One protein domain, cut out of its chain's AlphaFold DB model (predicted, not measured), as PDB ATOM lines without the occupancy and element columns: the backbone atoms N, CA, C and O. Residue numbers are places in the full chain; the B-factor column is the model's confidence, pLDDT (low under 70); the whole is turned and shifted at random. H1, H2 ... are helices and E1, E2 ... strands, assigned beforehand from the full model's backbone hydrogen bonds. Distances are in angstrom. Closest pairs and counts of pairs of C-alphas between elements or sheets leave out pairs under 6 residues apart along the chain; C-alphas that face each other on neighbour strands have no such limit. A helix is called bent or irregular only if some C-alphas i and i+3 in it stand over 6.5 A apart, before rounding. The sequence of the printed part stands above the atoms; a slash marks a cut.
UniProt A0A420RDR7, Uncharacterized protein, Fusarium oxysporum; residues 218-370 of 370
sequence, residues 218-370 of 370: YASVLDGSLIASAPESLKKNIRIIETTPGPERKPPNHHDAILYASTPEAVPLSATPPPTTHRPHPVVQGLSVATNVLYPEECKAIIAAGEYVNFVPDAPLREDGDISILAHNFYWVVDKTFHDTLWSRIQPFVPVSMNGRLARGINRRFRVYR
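AT A GLANCE: This is residues 218 to 370 of the 370 residues of an uncharacterized protein of Fusarium oxysporum (UniProt A0A420RDR7). What does the domain look like? It is like a wide U: a strongly twisted sheet of five strands, E1, E2, E5, E6 and E7, makes one arm with the long loops 245 to 256 and 315 to 326, the small hairpin of E3 and E4 stands in the other arm, and the two long helices H4 and H5 run between the arms, apart from each other. H4 crosses one face of the large sheet and H2 packs on H4, while the last residues of H5, 345 to 349, pack on the hairpin; residues 353 to 358 stick out. What is it built of? The printed part has 153 residues, with five named helices and seven named strands, which follow each other along the chain as H1, H2, H3, E1, E2, E3, E4, H4, E5, E6, H5 and E7; the class is mixed, helices and strands; in the branched sheet E2 and E6 are parallel neighbours, while E1 and E2, E5 and E6, and E6 and E7 are antiparallel ones, and in the small sheet E3 and E4 are antiparallel. How compact is it? It is only just compact, close to loose, with a radius of gyration of the C-alphas of 17.7 A and spans of 43 by 40 by 29 A.

HOW THE PARTS SIT: How are the strands of the larger sheet paired? E1, residues 238 to 244, and E2, residues 257 to 262, are an antiparallel hairpin, with N 259 and O 242 2.8 A apart; on the other side of E2, E6, residues 327 to 333, is parallel to it, with N 333 and O 260 2.8 A apart. The pairing of E6 is staggered: E5, residues 312 to 314, forms a hairpin with it, N 314 and O 327 being 2.7 A apart, and lies on the same side of E6 as E2. E7, residues 365 to 369, is antiparallel to E6 on the other side, with N 366 and O 332 2.7 A apart. Which helices are on or near this sheet? H4, residues 296 to 309, is on the sheet over E6 at a height over the sheet of 7.8 A and runs across the strands, at 83 degrees to E6 on the local plane; their closest C-alphas, of Gly 306 and Phe 330, are 6.6 A apart. H3, residues 233 to 237, only grazes the sheet and only just touches H4, with 3 pairs of C-alphas within 8 A, the closest being Leu 234 and Ala 305 at 6.9 A. H2, residues 225 to 228, touches H4, the closest C-alphas being Ile 227 and Ala 304 at 5.4 A, and H1, residues 218 to 222, is close but not clearly touching H4, the closest being Val 221 and Glu 307 at 7.7 A. What forms the second sheet? E3, residues 277 to 280, and E4, residues 288 to 291, are an antiparallel hairpin, with N 291 and O 277 2.8 A apart. The C-alphas of His 278 in E3 and Phe 349 in H5, residues 336 to 349, are the closest of these two, 6.9 A apart. How do the helix backbones hold? Each O i to N i+4 pair is within hydrogen-bond range in H1, H3 and H4, against 8 of 10 in H5, and H2 is too short for such a pair.

IN THESE COORDINATES: Where do the printed elements begin and end? H1 begins at C-alpha 218, (120.323, 137.168, 84.953), and E7 ends at C-alpha 369, (128.288, 142.441, 93.319). Which elements are long? H5 measures 20.5 A from first to last C-alpha, H4 20.3 A, E6 18.9 A, E1 17.6 A, E2 16.5 A and E7 12.9 A. Is any helix irregular? H5, from C-alpha 336 at (146.291, 131.842, 94.991), is irregular, with C-alphas 345 and 348 7.2 A apart.

THE WHOLE: How large is it? The two C-alphas farthest apart, of Thr 272 and Asp 320, are 50.7 A apart. Is the printed part whole? It has no cut, and Arg 370 is the chain's last residue. Which links are long? Those from E1 to E2, E2 to E3, E5 to E6 and H5 to E7 are long. Where is confidence low? The mean pLDDT of the printed part is 91.1, and residues 319 to 323 are under 70.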
ATOM      1  N   TYR A 218     121.232 136.872  83.845       91.94
ATOM      2  CA  TYR A 218     120.323 137.168  84.953       91.94
ATOM      3  C   TYR A 218     119.065 136.284  84.941       91.94
ATOM      4  O   TYR A 218     118.638 135.812  85.989       91.94
ATOM      5  N   ALA A 219     118.510 135.978  83.764       93.94
ATOM      6  CA  ALA A 219     117.396 135.035  83.656       93.94
ATOM      7  C   ALA A 219     117.812 133.624  84.109       93.94
ATOM      8  O   ALA A 219     117.085 133.013  84.886       93.94
ATOM      9  N   SER A 220     119.017 133.170  83.734       94.06
ATOM     10  CA  SER A 220     119.554 131.867  84.173       94.06
ATOM     11  C   SER A 220     119.825 131.774  85.683       94.06
ATOM     12  O   SER A 220     119.878 130.692  86.267       94.06
ATOM     13  N   VAL A 221     120.017 132.921  86.340       93.00
ATOM     14  CA  VAL A 221     120.094 133.006  87.800       93.00
ATOM     15  C   VAL A 221     118.699 132.864  88.407       93.00
ATOM     16  O   VAL A 221     118.515 132.086  89.340       93.00
ATOM     17  N   LEU A 222     117.713 133.596  87.877       92.81
ATOM     18  CA  LEU A 222     116.340 133.585  88.386       92.81
ATOM     19  C   LEU A 222     115.654 132.223  88.238       92.81
ATOM     20  O   LEU A 222     114.904 131.828  89.129       92.81
ATOM     21  N   ASP A 223     115.902 131.508  87.140       94.38
ATOM     22  CA  ASP A 223     115.352 130.168  86.907       94.38
ATOM     23  C   ASP A 223     116.196 129.035  87.531       94.38
ATOM     24  O   ASP A 223     115.805 127.867  87.484       94.38
ATOM     25  N   GLY A 224     117.340 129.371  88.141       91.25
ATOM     26  CA  GLY A 224     118.242 128.436  88.814       91.25
ATOM     27  C   GLY A 224     119.098 127.565  87.887       91.25
ATOM     28  O   GLY A 224     119.908 126.772  88.383       91.25
ATOM     29  N   SER A 225     118.983 127.703  86.564       93.38
ATOM     30  CA  SER A 225     119.747 126.906  85.594       93.38
ATOM     31  C   SER A 225     121.258 127.150  85.675       93.38
ATOM     32  O   SER A 225     122.052 126.223  85.481       93.38
ATOM     33  N   LEU A 226     121.680 128.363  86.048       91.62
ATOM     34  CA  LEU A 226     123.095 128.686  86.233       91.62
ATOM     35  C   LEU A 226     123.716 127.890  87.388       91.62
ATOM     36  O   LEU A 226     124.822 127.371  87.268       91.62
ATOM     37  N   ILE A 227     122.994 127.752  88.500       88.75
ATOM     38  CA  ILE A 227     123.463 126.983  89.660       88.75
ATOM     39  C   ILE A 227     123.429 125.487  89.339       88.75
ATOM     40  O   ILE A 227     124.357 124.764  89.691       88.75
ATOM     41  N   ALA A 228     122.390 125.025  88.638       88.94
ATOM     42  CA  ALA A 228     122.244 123.622  88.254       88.94
ATOM     43  C   ALA A 228     123.351 123.133  87.302       88.94
ATOM     44  O   ALA A 228     123.689 121.952  87.311       88.94
ATOM     45  N   SER A 229     123.925 124.030  86.493       86.56
ATOM     46  CA  SER A 229     125.050 123.725  85.598       86.56
ATOM     47  C   SER A 229     126.427 123.825  86.270       86.56
ATOM     48  O   SER A 229     127.426 123.404  85.682       86.56
ATOM     49  N   ALA A 230     126.504 124.346  87.499       86.81
ATOM     50  CA  ALA A 230     127.761 124.487  88.219       86.81
ATOM     51  C   ALA A 230     128.266 123.134  88.768       86.81
ATOM     52  O   ALA A 230     127.468 122.278  89.156       86.81
ATOM     53  N   PRO A 231     129.593 122.925  88.873       85.94
ATOM     54  CA  PRO A 231     130.139 121.696  89.441       85.94
ATOM     55  C   PRO A 231     129.683 121.477  90.891       85.94
ATOM     56  O   PRO A 231     129.822 122.370  91.727       85.94
ATOM     57  N   GLU A 232     129.255 120.259  91.242       82.00
ATOM     58  CA  GLU A 232     128.848 119.924  92.622       82.00
ATOM     59  C   GLU A 232     129.952 120.196  93.661       82.00
ATOM     60  O   GLU A 232     129.685 120.467  94.837       82.00
ATOM     61  N   SER A 233     131.218 120.135  93.236       83.88
ATOM     62  CA  SER A 233     132.383 120.428  94.072       83.88
ATOM     63  C   SER A 233     132.461 121.888  94.515       83.88
ATOM     64  O   SER A 233     133.053 122.155  95.561       83.88
ATOM     65  N   LEU A 234     131.847 122.825  93.782       84.62
ATOM     66  CA  LEU A 234     131.876 124.261  94.083       84.62
ATOM     67  C   LEU A 234     131.405 124.541  95.517       84.62
ATOM     68  O   LEU A 234     132.076 125.242  96.272       84.62
ATOM     69  N   LYS A 235     130.326 123.868  95.933       79.69
ATOM     70  CA  LYS A 235     129.768 123.922  97.290       79.69
ATOM     71  C   LYS A 235     130.777 123.571  98.380       79.69
ATOM     72  O   LYS A 235     130.816 124.212  99.424       79.69
ATOM     73  N   LYS A 236     131.564 122.518  98.160       85.38
ATOM     74  CA  LYS A 236     132.534 122.004  99.144       85.38
ATOM     75  C   LYS A 236     133.814 122.838  99.174       85.38
ATOM     76  O   LYS A 236     134.565 122.782 100.144       85.38
ATOM     77  N   ASN A 237     134.048 123.601  98.111       92.12
ATOM     78  CA  ASN A 237     135.275 124.342  97.888       92.12
ATOM     79  C   ASN A 237     135.214 125.787  98.386       92.12
ATOM     80  O   ASN A 237     136.246 126.453  98.398       92.12
ATOM     81  N   ILE A 238     134.053 126.271  98.834       93.56
ATOM     82  CA  ILE A 238     133.895 127.609  99.405       93.56
ATOM     83  C   ILE A 238     133.495 127.481 100.874       93.56
ATOM     84  O   ILE A 238     132.526 126.804 101.212       93.56
ATOM     85  N   ARG A 239     134.247 128.134 101.761       94.62
ATOM     86  CA  ARG A 239     133.996 128.114 103.209       94.62
ATOM     87  C   ARG A 239     133.981 129.513 103.796       94.62
ATOM     88  O   ARG A 239     134.695 130.391 103.322       94.62
ATOM     89  N   ILE A 240     133.226 129.689 104.872       96.44
ATOM     90  CA  ILE A 240     133.288 130.898 105.695       96.44
ATOM     91  C   ILE A 240     134.621 130.900 106.446       96.44
ATOM     92  O   ILE A 240     135.020 129.880 107.013       96.44
ATOM     93  N   ILE A 241     135.317 132.032 106.430       97.00
ATOM     94  CA  ILE A 241     136.543 132.249 107.212       97.00
ATOM     95  C   ILE A 241     136.382 133.331 108.277       97.00
ATOM     96  O   ILE A 241     137.137 133.337 109.243       97.00
ATOM     97  N   GLU A 242     135.405 134.223 108.119       96.75
ATOM     98  CA  GLU A 242     135.106 135.275 109.084       96.75
ATOM     99  C   GLU A 242     133.649 135.715 108.929       96.75
ATOM    100  O   GLU A 242     133.134 135.785 107.811       96.75
ATOM    101  N   THR A 243     133.012 136.052 110.048       97.31
ATOM    102  CA  THR A 243     131.706 136.712 110.077       97.31
ATOM    103  C   THR A 243     131.803 137.900 111.019       97.31
ATOM    104  O   THR A 243     132.136 137.732 112.191       97.31
ATOM    105  N   THR A 244     131.511 139.098 110.520       96.62
ATOM    106  CA  THR A 244     131.339 140.295 111.352       96.62
ATOM    107  C   THR A 244     129.846 140.593 111.489       96.62
ATOM    108  O   THR A 244     129.211 140.842 110.458       96.62
ATOM    109  N   PRO A 245     129.284 140.619 112.712       96.81
ATOM    110  CA  PRO A 245     127.891 140.992 112.927       96.81
ATOM    111  C   PRO A 245     127.558 142.354 112.316       96.81
ATOM    112  O   PRO A 245     128.364 143.286 112.398       96.81
ATOM    113  N   GLY A 246     126.373 142.494 111.724       94.31
ATOM    114  CA  GLY A 246     125.918 143.720 111.056       94.31
ATOM    115  C   GLY A 246     126.163 145.006 111.865       94.31
ATOM    116  O   GLY A 246     126.838 145.910 111.358       94.31
ATOM    117  N   PRO A 247     125.728 145.081 113.138       92.94
ATOM    118  CA  PRO A 247     125.961 146.241 114.004       92.94
ATOM    119  C   PRO A 247     127.440 146.552 114.288       92.94
ATOM    120  O   PRO A 247     127.776 147.689 114.614       92.94
ATOM    121  N   GLU A 248     128.332 145.567 114.162       94.31
ATOM    122  CA  GLU A 248     129.776 145.713 114.401       94.31
ATOM    123  C   GLU A 248     130.564 146.071 113.131       94.31
ATOM    124  O   GLU A 248     131.756 146.406 113.199       94.31
ATOM    125  N   ARG A 249     129.919 146.035 111.957       93.00
ATOM    126  CA  ARG A 249     130.517 146.489 110.697       93.00
ATOM    127  C   ARG A 249     130.874 147.977 110.766       93.00
ATOM    128  O   ARG A 249     130.403 148.740 111.605       93.00
ATOM    129  N   LYS A 250     131.735 148.413 109.842       87.00
ATOM    130  CA  LYS A 250     132.151 149.817 109.703       87.00
ATOM    131  C   LYS A 250     131.923 150.292 108.260       87.00
ATOM    132  O   LYS A 250     132.747 149.965 107.405       87.00
ATOM    133  N   PRO A 251     130.853 151.059 107.976       86.94
ATOM    134  CA  PRO A 251     129.794 151.470 108.909       86.94
ATOM    135  C   PRO A 251     128.904 150.288 109.355       86.94
ATOM    136  O   PRO A 251     128.890 149.267 108.657       86.94
ATOM    137  N   PRO A 252     128.177 150.416 110.486       90.25
ATOM    138  CA  PRO A 252     127.182 149.433 110.914       90.25
ATOM    139  C   PRO A 252     126.146 149.169 109.816       90.25
ATOM    140  O   PRO A 252     125.881 150.033 108.979       90.25
ATOM    141  N   ASN A 253     125.583 147.967 109.781       92.38
ATOM    142  CA  ASN A 253     124.706 147.502 108.707       92.38
ATOM    143  C   ASN A 253     123.598 146.600 109.254       92.38
ATOM    144  O   ASN A 253     123.785 145.956 110.286       92.38
ATOM    145  N   HIS A 254     122.490 146.496 108.526       91.06
ATOM    146  CA  HIS A 254     121.415 145.558 108.859       91.06
ATOM    147  C   HIS A 254     121.809 144.088 108.658       91.06
ATOM    148  O   HIS A 254     121.182 143.205 109.239       91.06
ATOM    149  N   HIS A 255     122.846 143.818 107.861       93.38
ATOM    150  CA  HIS A 255     123.280 142.463 107.537       93.38
ATOM    151  C   HIS A 255     124.736 142.208 107.928       93.38
ATOM    152  O   HIS A 255     125.590 143.096 107.825       93.38
ATOM    153  N   ASP A 256     125.038 140.970 108.310       95.44
ATOM    154  CA  ASP A 256     126.394 140.526 108.625       95.44
ATOM    155  C   ASP A 256     127.329 140.632 107.413       95.44
ATOM    156  O   ASP A 256     126.926 140.491 106.256       95.44
ATOM    157  N   ALA A 257     128.615 140.870 107.671       94.38
ATOM    158  CA  ALA A 257     129.656 140.750 106.660       94.38
ATOM    159  C   ALA A 257     130.275 139.357 106.760       94.38
ATOM    160  O   ALA A 257     131.086 139.096 107.647       94.38
ATOM    161  N   ILE A 258     129.895 138.480 105.834       96.31
ATOM    162  CA  ILE A 258     130.413 137.113 105.758       96.31
ATOM    163  C   ILE A 258     131.540 137.073 104.727       96.31
ATOM    164  O   ILE A 258     131.346 137.419 103.558       96.31
ATOM    165  N   LEU A 259     132.732 136.682 105.169       96.56
ATOM    166  CA  LEU A 259     133.911 136.530 104.332       96.56
ATOM    167  C   LEU A 259     134.105 135.057 103.980       96.56
ATOM    168  O   LEU A 259     134.356 134.219 104.849       96.56
ATOM    169  N   TYR A 260     134.032 134.762 102.690       97.12
ATOM    170  CA  TYR A 260     134.242 133.429 102.147       97.12
ATOM    171  C   TYR A 260     135.662 133.274 101.609       97.12
ATOM    172  O   TYR A 260     136.247 134.230 101.107       97.12
ATOM    173  N   ALA A 261     136.210 132.066 101.658       96.50
ATOM    174  CA  ALA A 261     137.448 131.702 100.980       96.50
ATOM    175  C   ALA A 261     137.248 130.445 100.137       96.50
ATOM    176  O   ALA A 261     136.583 129.502 100.576       96.50
ATOM    177  N   SER A 262     137.864 130.425  98.956       95.00
ATOM    178  CA  SER A 262     137.899 129.244  98.096       95.00
ATOM    179  C   SER A 262     139.133 128.374  98.350       95.00
ATOM    180  O   SER A 262     140.207 128.860  98.720       95.00
ATOM    181  N   THR A 263     138.998 127.065  98.143       93.56
ATOM    182  CA  THR A 263     140.140 126.178  97.884       93.56
ATOM    183  C   THR A 263     140.722 126.459  96.489       93.56
ATOM    184  O   THR A 263     140.041 127.062  95.655       93.56
ATOM    185  N   PRO A 264     141.982 126.067  96.217       91.44
ATOM    186  CA  PRO A 264     142.551 126.176  94.874       91.44
ATOM    187  C   PRO A 264     141.652 125.525  93.820       91.44
ATOM    188  O   PRO A 264     141.110 124.448  94.066       91.44
ATOM    189  N   GLU A 265     141.507 126.181  92.667       87.62
ATOM    190  CA  GLU A 265     140.670 125.734  91.539       87.62
ATOM    191  C   GLU A 265     139.164 125.606  91.834       87.62
ATOM    192  O   GLU A 265     138.440 124.969  91.072       87.62
ATOM    193  N   ALA A 266     138.644 126.212  92.911       91.81
ATOM    194  CA  ALA A 266     137.198 126.214  93.163       91.81
ATOM    195  C   ALA A 266     136.413 126.891  92.029       91.81
ATOM    196  O   ALA A 266     135.342 126.426  91.649       91.81
ATOM    197  N   VAL A 267     136.967 127.988  91.511       92.88
ATOM    198  CA  VAL A 267     136.483 128.725  90.344       92.88
ATOM    199  C   VAL A 267     137.687 128.850  89.410       92.88
ATOM    200  O   VAL A 267     138.496 129.757  89.594       92.88
ATOM    201  N   PRO A 268     137.904 127.901  88.487       92.25
ATOM    202  CA  PRO A 268     139.117 127.877  87.685       92.25
ATOM    203  C   PRO A 268     139.105 128.995  86.637       92.25
ATOM    204  O   PRO A 268     138.081 129.276  86.013       92.25
ATOM    205  N   LEU A 269     140.270 129.602  86.421       95.75
ATOM    206  CA  LEU A 269     140.518 130.490  85.288       95.75
ATOM    207  C   LEU A 269     141.321 129.733  84.230       95.75
ATOM    208  O   LEU A 269     142.268 129.017  84.553       95.75
ATOM    209  N   SER A 270     140.976 129.919  82.959       94.94
ATOM    210  CA  SER A 270     141.701 129.349  81.824       94.94
ATOM    211  C   SER A 270     143.188 129.716  81.876       94.94
ATOM    212  O   SER A 270     143.550 130.889  82.025       94.94
ATOM    213  N   ALA A 271     144.054 128.718  81.688       90.69
ATOM    214  CA  ALA A 271     145.494 128.929  81.554       90.69
ATOM    215  C   ALA A 271     145.844 129.716  80.280       90.69
ATOM    216  O   ALA A 271     146.816 130.469  80.259       90.69
ATOM    217  N   THR A 272     145.032 129.576  79.228       95.00
ATOM    218  CA  THR A 272     145.122 130.419  78.033       95.00
ATOM    219  C   THR A 272     144.445 131.757  78.330       95.00
ATOM    220  O   THR A 272     143.256 131.753  78.665       95.00
ATOM    221  N   PRO A 273     145.153 132.895  78.237       92.88
ATOM    222  CA  PRO A 273     144.557 134.194  78.504       92.88
ATOM    223  C   PRO A 273     143.544 134.579  77.408       92.88
ATOM    224  O   PRO A 273     143.790 134.311  76.228       92.88
ATOM    225  N   PRO A 274     142.427 135.236  77.771       94.69
ATOM    226  CA  PRO A 274     141.502 135.811  76.799       94.69
ATOM    227  C   PRO A 274     142.171 136.922  75.973       94.69
ATOM    228  O   PRO A 274     143.203 137.463  76.381       94.69
ATOM    229  N   PRO A 275     141.586 137.308  74.821       93.12
ATOM    230  CA  PRO A 275     142.072 138.417  74.002       93.12
ATOM    231  C   PRO A 275     141.753 139.764  74.675       93.12
ATOM    232  O   PRO A 275     140.884 140.522  74.232       93.12
ATOM    233  N   THR A 276     142.435 140.041  75.786       94.88
ATOM    234  CA  THR A 276     142.271 141.259  76.574       94.88
ATOM    235  C   THR A 276     142.714 142.467  75.760       94.88
ATOM    236  O   THR A 276     143.827 142.500  75.235       94.88
ATOM    237  N   THR A 277     141.856 143.483  75.671       93.94
ATOM    238  CA  THR A 277     142.208 144.752  75.020       93.94
ATOM    239  C   THR A 277     142.215 145.872  76.040       93.94
ATOM    240  O   THR A 277     141.338 145.931  76.893       93.94
ATOM    241  N   HIS A 278     143.196 146.764  75.955       95.31
ATOM    242  CA  HIS A 278     143.325 147.918  76.836       95.31
ATOM    243  C   HIS A 278     143.157 149.203  76.034       95.31
ATOM    244  O   HIS A 278     143.846 149.411  75.034       95.31
ATOM    245  N   ARG A 279     142.245 150.070  76.475       95.44
ATOM    246  CA  ARG A 279     141.925 151.335  75.812       95.44
ATOM    247  C   ARG A 279     142.060 152.483  76.815       95.44
ATOM    248  O   ARG A 279     141.331 152.481  77.809       95.44
ATOM    249  N   PRO A 280     142.966 153.452  76.598       94.25
ATOM    250  CA  PRO A 280     142.965 154.676  77.384       94.25
ATOM    251  C   PRO A 280     141.689 155.473  77.114       94.25
ATOM    252  O   PRO A 280     141.173 155.470  75.994       94.25
ATOM    253  N   HIS A 281     141.175 156.146  78.140       92.81
ATOM    254  CA  HIS A 281     140.027 157.027  77.979       92.81
ATOM    255  C   HIS A 281     140.422 158.203  77.067       92.81
ATOM    256  O   HIS A 281     141.479 158.798  77.284       92.81
ATOM    257  N   PRO A 282     139.597 158.583  76.068       89.12
ATOM    258  CA  PRO A 282     139.968 159.616  75.093       89.12
ATOM    259  C   PRO A 282     140.186 161.002  75.724       89.12
ATOM    260  O   PRO A 282     141.060 161.748  75.297       89.12
ATOM    261  N   VAL A 283     139.395 161.334  76.749       86.75
ATOM    262  CA  VAL A 283     139.435 162.631  77.452       86.75
ATOM    263  C   VAL A 283     140.167 162.585  78.806       86.75
ATOM    264  O   VAL A 283     141.018 163.428  79.083       86.75
ATOM    265  N   VAL A 284     139.832 161.629  79.681       86.62
ATOM    266  CA  VAL A 284     140.324 161.587  81.066       86.62
ATOM    267  C   VAL A 284     141.717 160.958  81.136       86.62
ATOM    268  O   VAL A 284     141.887 159.749  80.990       86.62
ATOM    269  N   GLN A 285     142.727 161.781  81.414       85.31
ATOM    270  CA  GLN A 285     144.111 161.321  81.552       85.31
ATOM    271  C   GLN A 285     144.271 160.319  82.703       85.31
ATOM    272  O   GLN A 285     143.746 160.512  83.796       85.31
ATOM    273  N   GLY A 286     145.032 159.250  82.459       85.69
ATOM    274  CA  GLY A 286     145.305 158.208  83.455       85.69
ATOM    275  C   GLY A 286     144.141 157.245  83.713       85.69
ATOM    276  O   GLY A 286     144.329 156.265  84.430       85.69
ATOM    277  N   LEU A 287     142.969 157.476  83.112       90.62
ATOM    278  CA  LEU A 287     141.871 156.516  83.099       90.62
ATOM    279  C   LEU A 287     142.009 155.599  81.884       90.62
ATOM    280  O   LEU A 287     142.316 156.032  80.775       90.62
ATOM    281  N   SER A 288     141.802 154.304  82.080       92.94
ATOM    282  CA  SER A 288     141.822 153.310  81.008       92.94
ATOM    283  C   SER A 288     140.901 152.149  81.358       92.94
ATOM    284  O   SER A 288     140.639 151.898  82.533       92.94
ATOM    285  N   VAL A 289     140.412 151.445  80.341       94.69
ATOM    286  CA  VAL A 289     139.559 150.263  80.495       94.69
ATOM    287  C   VAL A 289     140.223 149.080  79.808       94.69
ATOM    288  O   VAL A 289     140.622 149.169  78.647       94.69
ATOM    289  N   ALA A 290     140.322 147.968  80.534       94.50
ATOM    290  CA  ALA A 290     140.667 146.672  79.973       94.50
ATOM    291  C   ALA A 290     139.387 145.849  79.776       94.50
ATOM    292  O   ALA A 290     138.641 145.625  80.728       94.50
ATOM    293  N   THR A 291     139.126 145.404  78.551       94.06
ATOM    294  CA  THR A 291     138.002 144.523  78.206       94.06
ATOM    295  C   THR A 291     138.499 143.104  77.962       94.06
ATOM    296  O   THR A 291     139.672 142.906  77.650       94.06
ATOM    297  N   ASN A 292     137.613 142.112  78.089       93.62
ATOM    298  CA  ASN A 292     137.938 140.690  77.914       93.62
ATOM    299  C   ASN A 292     139.069 140.216  78.846       93.62
ATOM    300  O   ASN A 292     139.980 139.516  78.417       93.62
ATOM    301  N   VAL A 293     139.057 140.642  80.114       95.81
ATOM    302  CA  VAL A 293     139.999 140.161  81.149       95.81
ATOM    303  C   VAL A 293     139.620 138.752  81.633       95.81
ATOM    304  O   VAL A 293     140.475 137.955  82.025       95.81
ATOM    305  N   LEU A 294     138.326 138.439  81.576       96.12
ATOM    306  CA  LEU A 294     137.731 137.147  81.894       96.12
ATOM    307  C   LEU A 294     136.939 136.648  80.681       96.12
ATOM    308  O   LEU A 294     136.409 137.455  79.911       96.12
ATOM    309  N   TYR A 295     136.848 135.332  80.520       95.75
ATOM    310  CA  TYR A 295     135.913 134.707  79.587       95.75
ATOM    311  C   TYR A 295     134.477 134.765  80.132       95.75
ATOM    312  O   TYR A 295     134.291 134.746  81.351       95.75
ATOM    313  N   PRO A 296     133.448 134.750  79.262       93.38
ATOM    314  CA  PRO A 296     132.049 134.688  79.695       93.38
ATOM    315  C   PRO A 296     131.762 133.541  80.676       93.38
ATOM    316  O   PRO A 296     131.108 133.751  81.692       93.38
ATOM    317  N   GLU A 297     132.326 132.355  80.430       93.50
ATOM    318  CA  GLU A 297     132.165 131.189  81.312       93.50
ATOM    319  C   GLU A 297     132.829 131.372  82.685       93.50
ATOM    320  O   GLU A 297     132.300 130.920  83.696       93.50
ATOM    321  N   GLU A 298     133.946 132.101  82.760       95.38
ATOM    322  CA  GLU A 298     134.584 132.434  84.041       95.38
ATOM    323  C   GLU A 298     133.717 133.416  84.837       95.38
ATOM    324  O   GLU A 298     133.535 133.246  86.042       95.38
ATOM    325  N   CYS A 299     133.122 134.408  84.165       94.81
ATOM    326  CA  CYS A 299     132.162 135.320  84.787       94.81
ATOM    327  C   CYS A 299     130.940 134.560  85.325       94.81
ATOM    328  O   CYS A 299     130.555 134.760  86.477       94.81
ATOM    329  N   LYS A 300     130.366 133.647  84.531       93.94
ATOM    330  CA  LYS A 300     129.251 132.776  84.944       93.94
ATOM    331  C   LYS A 300     129.611 131.908  86.147       93.94
ATOM    332  O   LYS A 300     128.814 131.816  87.075       93.94
ATOM    333  N   ALA A 301     130.812 131.332  86.177       93.44
ATOM    334  CA  ALA A 301     131.279 130.531  87.308       93.44
ATOM    335  C   ALA A 301     131.428 131.361  88.597       93.44
ATOM    336  O   ALA A 301     131.063 130.890  89.675       93.44
ATOM    337  N   ILE A 302     131.900 132.611  88.500       95.12
ATOM    338  CA  ILE A 302     131.950 133.547  89.639       95.12
ATOM    339  C   ILE A 302     130.535 133.877  90.135       95.12
ATOM    340  O   ILE A 302     130.299 133.878  91.344       95.12
ATOM    341  N   ILE A 303     129.589 134.127  89.222       94.19
ATOM    342  CA  ILE A 303     128.185 134.394  89.574       94.19
ATOM    343  C   ILE A 303     127.571 133.163  90.250       94.19
ATOM    344  O   ILE A 303     127.005 133.293  91.332       94.19
ATOM    345  N   ALA A 304     127.750 131.965  89.690       92.94
ATOM    346  CA  ALA A 304     127.266 130.717  90.278       92.94
ATOM    347  C   ALA A 304     127.827 130.479  91.691       92.94
ATOM    348  O   ALA A 304     127.094 130.063  92.588       92.94
ATOM    349  N   ALA A 305     129.109 130.794  91.916       93.06
ATOM    350  CA  ALA A 305     129.721 130.745  93.243       93.06
ATOM    351  C   ALA A 305     129.057 131.724  94.224       93.06
ATOM    352  O   ALA A 305     128.820 131.364  95.378       93.06
ATOM    353  N   GLY A 306     128.736 132.936  93.765       92.44
ATOM    354  CA  GLY A 306     128.036 133.953  94.548       92.44
ATOM    355  C   GLY A 306     126.601 133.575  94.901       92.44
ATOM    356  O   GLY A 306     126.219 133.667  96.065       92.44
ATOM    357  N   GLU A 307     125.829 133.080  93.932       92.19
ATOM    358  CA  GLU A 307     124.469 132.581  94.174       92.19
ATOM    359  C   GLU A 307     124.481 131.411  95.164       92.19
ATOM    360  O   GLU A 307     123.618 131.317  96.035       92.19
ATOM    361  N   TYR A 308     125.503 130.552  95.094       88.94
ATOM    362  CA  TYR A 308     125.653 129.426  96.008       88.94
ATOM    363  C   TYR A 308     125.856 129.860  97.473       88.94
ATOM    364  O   TYR A 308     125.289 129.253  98.386       88.94
ATOM    365  N   VAL A 309     126.658 130.902  97.717       89.44
ATOM    366  CA  VAL A 309     126.913 131.434  99.073       89.44
ATOM    367  C   VAL A 309     125.962 132.556  99.495       89.44
ATOM    368  O   VAL A 309     126.103 133.095 100.595       89.44
ATOM    369  N   ASN A 310     124.980 132.847  98.641       88.50
ATOM    370  CA  ASN A 310     123.994 133.910  98.741       88.50
ATOM    371  C   ASN A 310     124.594 135.328  98.741       88.50
ATOM    372  O   ASN A 310     125.401 135.708  99.593       88.50
ATOM    373  N   PHE A 311     124.123 136.157  97.812       91.38
ATOM    374  CA  PHE A 311     124.429 137.580  97.823       91.38
ATOM    375  C   PHE A 311     123.633 138.278  98.931       91.38
ATOM    376  O   PHE A 311     122.404 138.257  98.952       91.38
ATOM    377  N   VAL A 312     124.336 138.945  99.843       91.81
ATOM    378  CA  VAL A 312     123.735 139.630 100.991       91.81
ATOM    379  C   VAL A 312     123.530 141.114 100.660       91.81
ATOM    380  O   VAL A 312     124.433 141.733 100.076       91.81
ATOM    381  N   PRO A 313     122.382 141.722 101.018       90.81
ATOM    382  CA  PRO A 313     122.172 143.148 100.816       90.81
ATOM    383  C   PRO A 313     123.189 143.983 101.606       90.81
ATOM    384  O   PRO A 313     123.533 143.686 102.751       90.81
ATOM    385  N   ASP A 314     123.676 145.060 100.999       87.69
ATOM    386  CA  ASP A 314     124.427 146.103 101.682       87.69
ATOM    387  C   ASP A 314     123.496 147.253 102.034       87.69
ATOM    388  O   ASP A 314     123.243 148.127 101.206       87.69
ATOM    389  N   ALA A 315     123.006 147.240 103.271       88.88
ATOM    390  CA  ALA A 315     122.102 148.249 103.801       88.88
ATOM    391  C   ALA A 315     122.708 148.843 105.084       88.88
ATOM    392  O   ALA A 315     122.483 148.318 106.181       88.88
ATOM    393  N   PRO A 316     123.577 149.868 104.969       85.12
ATOM    394  CA  PRO A 316     124.152 150.530 106.133       85.12
ATOM    395  C   PRO A 316     123.057 151.060 107.056       85.12
ATOM    396  O   PRO A 316     122.069 151.606 106.579       85.12
ATOM    397  N   LEU A 317     123.262 150.941 108.366       79.44
ATOM    398  CA  LEU A 317     122.411 151.599 109.352       79.44
ATOM    399  C   LEU A 317     122.630 153.107 109.219       79.44
ATOM    400  O   LEU A 317     123.751 153.593 109.412       79.44
ATOM    401  N   ARG A 318     121.579 153.833 108.842       72.19
ATOM    402  CA  ARG A 318     121.591 155.293 108.736       72.19
ATOM    403  C   ARG A 318     120.928 155.905 109.969       72.19
ATOM    404  O   ARG A 318     120.045 155.303 110.569       72.19
ATOM    405  N   GLU A 319     121.381 157.097 110.352       61.53
ATOM    406  CA  GLU A 319     120.848 157.824 111.515       61.53
ATOM    407  C   GLU A 319     119.406 158.309 111.299       61.53
ATOM    408  O   GLU A 319     118.676 158.490 112.267       61.53
ATOM    409  N   ASP A 320     118.989 158.487 110.043       60.00
ATOM    410  CA  ASP A 320     117.639 158.898 109.645       60.00
ATOM    411  C   ASP A 320     116.650 157.726 109.524       60.00
ATOM    412  O   ASP A 320     115.494 157.942 109.172       60.00
ATOM    413  N   GLY A 321     117.084 156.494 109.817       60.09
ATOM    414  CA  GLY A 321     116.243 155.294 109.784       60.09
ATOM    415  C   GLY A 321     115.904 154.780 108.379       60.09
ATOM    416  O   GLY A 321     115.311 153.708 108.259       60.09
ATOM    417  N   ASP A 322     116.308 155.489 107.321       66.44
ATOM    418  CA  ASP A 322     116.044 155.090 105.942       66.44
ATOM    419  C   ASP A 322     116.935 153.909 105.521       66.44
ATOM    420  O   ASP A 322     118.168 153.949 105.625       66.44
ATOM    421  N   ILE A 323     116.311 152.841 105.016       69.19
ATOM    422  CA  ILE A 323     117.005 151.627 104.575       69.19
ATOM    423  C   ILE A 323     117.211 151.703 103.065       69.19
ATOM    424  O   ILE A 323     116.384 151.262 102.269       69.19
ATOM    425  N   SER A 324     118.372 152.211 102.664       71.50
ATOM    426  CA  SER A 324     118.809 152.159 101.270       71.50
ATOM    427  C   SER A 324     119.647 150.904 101.026       71.50
ATOM    428  O   SER A 324     120.751 150.765 101.561       71.50
ATOM    429  N   ILE A 325     119.128 149.982 100.209       79.25
ATOM    430  CA  ILE A 325     119.906 148.839  99.718       79.25
ATOM    431  C   ILE A 325     120.816 149.341  98.599       79.25
ATOM    432  O   ILE A 325     120.357 149.645  97.501       79.25
ATOM    433  N   LEU A 326     122.117 149.403  98.876       73.62
ATOM    434  CA  LEU A 326     123.105 149.903  97.920       73.62
ATOM    435  C   LEU A 326     123.402 148.876  96.824       73.62
ATOM    436  O   LEU A 326     123.519 149.226  95.654       73.62
ATOM    437  N   ALA A 327     123.565 147.611  97.215       84.44
ATOM    438  CA  ALA A 327     123.837 146.493  96.317       84.44
ATOM    439  C   ALA A 327     123.633 145.153  97.035       84.44
ATOM    440  O   ALA A 327     123.653 145.098  98.261       84.44
ATOM    441  N   HIS A 328     123.550 144.059  96.283       90.75
ATOM    442  CA  HIS A 328     123.703 142.704  96.818       90.75
ATOM    443  C   HIS A 328     125.129 142.229  96.529       90.75
ATOM    444  O   HIS A 328     125.607 142.364  95.403       90.75
ATOM    445  N   ASN A 329     125.849 141.749  97.545       92.94
ATOM    446  CA  ASN A 329     127.257 141.373  97.406       92.94
ATOM    447  C   ASN A 329     127.634 140.171  98.277       92.94
ATOM    448  O   ASN A 329     126.981 139.894  99.281       92.94
ATOM    449  N   PHE A 330     128.744 139.524  97.943       94.19
ATOM    450  CA  PHE A 330     129.469 138.672  98.881       94.19
ATOM    451  C   PHE A 330     130.956 139.036  98.893       94.19
ATOM    452  O   PHE A 330     131.506 139.561  97.916       94.19
ATOM    453  N   TYR A 331     131.614 138.784 100.024       95.62
ATOM    454  CA  TYR A 331     133.048 139.006 100.163       95.62
ATOM    455  C   TYR A 331     133.797 137.701  99.933       95.62
ATOM    456  O   TYR A 331     133.544 136.706 100.612       95.62
ATOM    457  N   TRP A 332     134.761 137.722  99.020       96.94
ATOM    458  CA  TRP A 332     135.487 136.528  98.607       96.94
ATOM    459  C   TRP A 332     136.992 136.741  98.675       96.94
ATOM    460  O   TRP A 332     137.554 137.581  97.976       96.94
ATOM    461  N   VAL A 333     137.667 135.971  99.521       97.31
ATOM    462  CA  VAL A 333     139.116 135.804  99.476       97.31
ATOM    463  C   VAL A 333     139.432 134.713  98.465       97.31
ATOM    464  O   VAL A 333     139.295 133.524  98.754       97.31
ATOM    465  N   VAL A 334     139.858 135.135  97.278       96.44
ATOM    466  CA  VAL A 334     140.209 134.216  96.194       96.44
ATOM    467  C   VAL A 334     141.454 133.406  96.554       96.44
ATOM    468  O   VAL A 334     142.376 133.882  97.244       96.44
ATOM    469  N   ASP A 335     141.512 132.174  96.068       95.81
ATOM    470  CA  ASP A 335     142.696 131.338  96.186       95.81
ATOM    471  C   ASP A 335     143.871 131.907  95.369       95.81
ATOM    472  O   ASP A 335     143.761 132.891  94.632       95.81
ATOM    473  N   LYS A 336     145.055 131.328  95.582       95.31
ATOM    474  CA  LYS A 336     146.291 131.842  94.991       95.31
ATOM    475  C   LYS A 336     146.312 131.664  93.472       95.31
ATOM    476  O   LYS A 336     146.817 132.558  92.799       95.31
ATOM    477  N   THR A 337     145.781 130.561  92.942       95.62
ATOM    478  CA  THR A 337     145.821 130.318  91.499       95.62
ATOM    479  C   THR A 337     144.906 131.288  90.772       95.62
ATOM    480  O   THR A 337     145.360 131.953  89.843       95.62
ATOM    481  N   PHE A 338     143.666 131.461  91.244       96.38
ATOM    482  CA  PHE A 338     142.754 132.463  90.688       96.38
ATOM    483  C   PHE A 338     143.396 133.856  90.683       96.38
ATOM    484  O   PHE A 338     143.432 134.533  89.655       96.38
ATOM    485  N   HIS A 339     143.950 134.271  91.830       96.94
ATOM    486  CA  HIS A 339     144.604 135.571  91.973       96.94
ATOM    487  C   HIS A 339     145.759 135.763  90.985       96.94
ATOM    488  O   HIS A 339     145.802 136.777  90.290       96.94
ATOM    489  N   ASP A 340     146.706 134.824  90.941       95.56
ATOM    490  CA  ASP A 340     147.920 134.967  90.140       95.56
ATOM    491  C   ASP A 340     147.607 134.916  88.641       95.56
ATOM    492  O   ASP A 340     148.170 135.701  87.874       95.56
ATOM    493  N   THR A 341     146.660 134.067  88.229       96.25
ATOM    494  CA  THR A 341     146.179 134.013  86.845       96.25
ATOM    495  C   THR A 341     145.521 135.332  86.452       96.25
ATOM    496  O   THR A 341     145.913 135.926  85.447       96.25
ATOM    497  N   LEU A 342     144.594 135.859  87.259       96.62
ATOM    498  CA  LEU A 342     143.954 137.146  86.975       96.62
ATOM    499  C   LEU A 342     144.968 138.299  86.958       96.62
ATOM    500  O   LEU A 342     144.924 139.152  86.068       96.62
ATOM    501  N   TRP A 343     145.915 138.309  87.900       96.25
ATOM    502  CA  TRP A 343     146.986 139.299  87.916       96.25
ATOM    503  C   TRP A 343     147.838 139.223  86.650       96.25
ATOM    504  O   TRP A 343     148.072 140.256  86.035       96.25
ATOM    505  N   SER A 344     148.239 138.028  86.207       95.44
ATOM    506  CA  SER A 344     149.048 137.863  84.991       95.44
ATOM    507  C   SER A 344     148.370 138.424  83.735       95.44
ATOM    508  O   SER A 344     149.047 138.984  82.875       95.44
ATOM    509  N   ARG A 345     147.033 138.348  83.660       95.81
ATOM    510  CA  ARG A 345     146.242 138.886  82.543       95.81
ATOM    511  C   ARG A 345     146.218 140.411  82.521       95.81
ATOM    512  O   ARG A 345     146.246 141.001  81.447       95.81
ATOM    513  N   ILE A 346     146.157 141.057  83.690       95.25
ATOM    514  CA  ILE A 346     146.012 142.518  83.783       95.25
ATOM    515  C   ILE A 346     147.342 143.256  83.985       95.25
ATOM    516  O   ILE A 346     147.461 144.419  83.609       95.25
ATOM    517  N   GLN A 347     148.357 142.593  84.545       95.00
ATOM    518  CA  GLN A 347     149.659 143.175  84.881       95.00
ATOM    519  C   GLN A 347     150.325 143.940  83.726       95.00
ATOM    520  O   GLN A 347     150.879 145.005  84.011       95.00
ATOM    521  N   PRO A 348     150.268 143.490  82.452       93.94
ATOM    522  CA  PRO A 348     150.833 144.239  81.326       93.94
ATOM    523  C   PRO A 348     150.235 145.640  81.136       93.94
ATOM    524  O   PRO A 348     150.873 146.503  80.540       93.94
ATOM    525  N   PHE A 349     149.026 145.871  81.650       92.56
ATOM    526  CA  PHE A 349     148.283 147.123  81.509       92.56
ATOM    527  C   PHE A 349     148.338 148.005  82.761       92.56
ATOM    528  O   PHE A 349     147.822 149.120  82.762       92.56
ATOM    529  N   VAL A 350     148.952 147.520  83.843       91.75
ATOM    530  CA  VAL A 350     149.085 148.255  85.104       91.75
ATOM    531  C   VAL A 350     150.476 148.893  85.177       91.75
ATOM    532  O   VAL A 350     151.465 148.232  84.851       91.75
ATOM    533  N   PRO A 351     150.608 150.154  85.638       91.12
ATOM    534  CA  PRO A 351     151.916 150.769  85.830       91.12
ATOM    535  C   PRO A 351     152.826 149.915  86.719       91.12
ATOM    536  O   PRO A 351     152.444 149.520  87.820       91.12
ATOM    537  N   VAL A 352     154.065 149.686  86.274       93.12
ATOM    538  CA  VAL A 352     155.067 148.887  87.012       93.12
ATOM    539  C   VAL A 352     155.332 149.461  88.407       93.12
ATOM    540  O   VAL A 352     155.632 148.723  89.348       93.12
ATOM    541  N   SER A 353     155.204 150.781  88.561       93.62
ATOM    542  CA  SER A 353     155.301 151.453  89.851       93.62
ATOM    543  C   SER A 353     154.351 152.644  89.951       93.62
ATOM    544  O   SER A 353     154.021 153.275  88.950       93.62
ATOM    545  N   MET A 354     153.943 152.966  91.176       86.88
ATOM    546  CA  MET A 354     153.130 154.131  91.515       86.88
ATOM    547  C   MET A 354     153.708 154.782  92.772       86.88
ATOM    548  O   MET A 354     153.942 154.104  93.775       86.88
ATOM    549  N   ASN A 355     153.978 156.090  92.724       88.44
ATOM    550  CA  ASN A 355     154.597 156.844  93.825       88.44
ATOM    551  C   ASN A 355     155.896 156.199  94.362       88.44
ATOM    552  O   ASN A 355     156.097 156.093  95.571       88.44
ATOM    553  N   GLY A 356     156.753 155.705  93.459       92.44
ATOM    554  CA  GLY A 356     158.020 155.050  93.810       92.44
ATOM    555  C   GLY A 356     157.885 153.641  94.403       92.44
ATOM    556  O   GLY A 356     158.877 153.075  94.857       92.44
ATOM    557  N   ARG A 357     156.680 153.055  94.414       94.12
ATOM    558  CA  ARG A 357     156.428 151.685  94.891       94.12
ATOM    559  C   ARG A 357     156.063 150.766  93.736       94.12
ATOM    560  O   ARG A 357     155.239 151.133  92.909       94.12
ATOM    561  N   LEU A 358     156.641 149.568  93.708       95.25
ATOM    562  CA  LEU A 358     156.345 148.558  92.690       95.25
ATOM    563  C   LEU A 358     154.915 148.023  92.831       95.25
ATOM    564  O   LEU A 358     154.477 147.715  93.944       95.25
ATOM    565  N   ALA A 359     154.223 147.851  91.707       93.50
ATOM    566  CA  ALA A 359     152.976 147.099  91.654       93.50
ATOM    567  C   ALA A 359     153.270 145.612  91.910       93.50
ATOM    568  O   ALA A 359     154.162 145.026  91.297       93.50
ATOM    569  N   ARG A 360     152.552 145.004  92.862       91.38
ATOM    570  CA  ARG A 360     152.784 143.612  93.294       91.38
ATOM    571  C   ARG A 360     151.647 142.652  92.960       91.38
ATOM    572  O   ARG A 360     151.858 141.449  93.044       91.38
ATOM    573  N   GLY A 361     150.470 143.166  92.628       93.88
ATOM    574  CA  GLY A 361     149.273 142.354  92.463       93.88
ATOM    575  C   GLY A 361     147.997 143.164  92.622       93.88
ATOM    576  O   GLY A 361     148.030 144.381  92.830       93.88
ATOM    577  N   ILE A 362     146.882 142.447  92.582       93.81
ATOM    578  CA  ILE A 362     145.548 142.936  92.933       93.81
ATOM    579  C   ILE A 362     145.190 142.499  94.358       93.81
ATOM    580  O   ILE A 362     145.826 141.623  94.944       93.81
ATOM    581  N   ASN A 363     144.187 143.130  94.965       95.19
ATOM    582  CA  ASN A 363     143.733 142.700  96.284       95.19
ATOM    583  C   ASN A 363     143.065 141.320  96.174       95.19
ATOM    584  O   ASN A 363     142.184 141.127  95.344       95.19
ATOM    585  N   ARG A 364     143.462 140.370  97.029       95.31
ATOM    586  CA  ARG A 364     142.864 139.026  97.085       95.31
ATOM    587  C   ARG A 364     141.474 138.996  97.712       95.31
ATOM    588  O   ARG A 364     140.780 137.998  97.569       95.31
ATOM    589  N   ARG A 365     141.071 140.046  98.427       96.31
ATOM    590  CA  ARG A 365     139.718 140.199  98.961       96.31
ATOM    591  C   ARG A 365     138.862 140.944  97.944       96.31
ATOM    592  O   ARG A 365     138.948 142.165  97.823       96.31
ATOM    593  N   PHE A 366     138.024 140.192  97.256       96.00
ATOM    594  CA  PHE A 366     137.041 140.680  96.312       96.00
ATOM    595  C   PHE A 366     135.743 141.005  97.037       96.00
ATOM    596  O   PHE A 366     135.366 140.368  98.025       96.00
ATOM    597  N   ARG A 367     135.053 142.009  96.513       94.06
ATOM    598  CA  ARG A 367     133.642 142.241  96.776       94.06
ATOM    599  C   ARG A 367     132.934 142.045  95.452       94.06
ATOM    600  O   ARG A 367     133.120 142.847  94.540       94.06
ATOM    601  N   VAL A 368     132.219 140.939  95.338       94.31
ATOM    602  CA  VAL A 368     131.507 140.586  94.113       94.31
ATOM    603  C   VAL A 368     130.084 141.079  94.282       94.31
ATOM    604  O   VAL A 368     129.423 140.717  95.255       94.31
ATOM    605  N   TYR A 369     129.655 141.944  93.374       92.00
ATOM    606  CA  TYR A 369     128.288 142.441  93.319       92.00
ATOM    607  C   TYR A 369     127.483 141.571  92.358       92.00
ATOM    608  O   TYR A 369     128.050 141.087  91.376       92.00
ATOM    609  N   ARG A 370     126.214 141.341  92.702       88.00
ATOM    610  CA  ARG A 370     125.299 140.508  91.923       88.00
ATOM    611  C   ARG A 370     124.993 141.115  90.562       88.00
ATOM    612  O   ARG A 370     124.705 142.335  90.538       88.00
TER     613      ARG A 370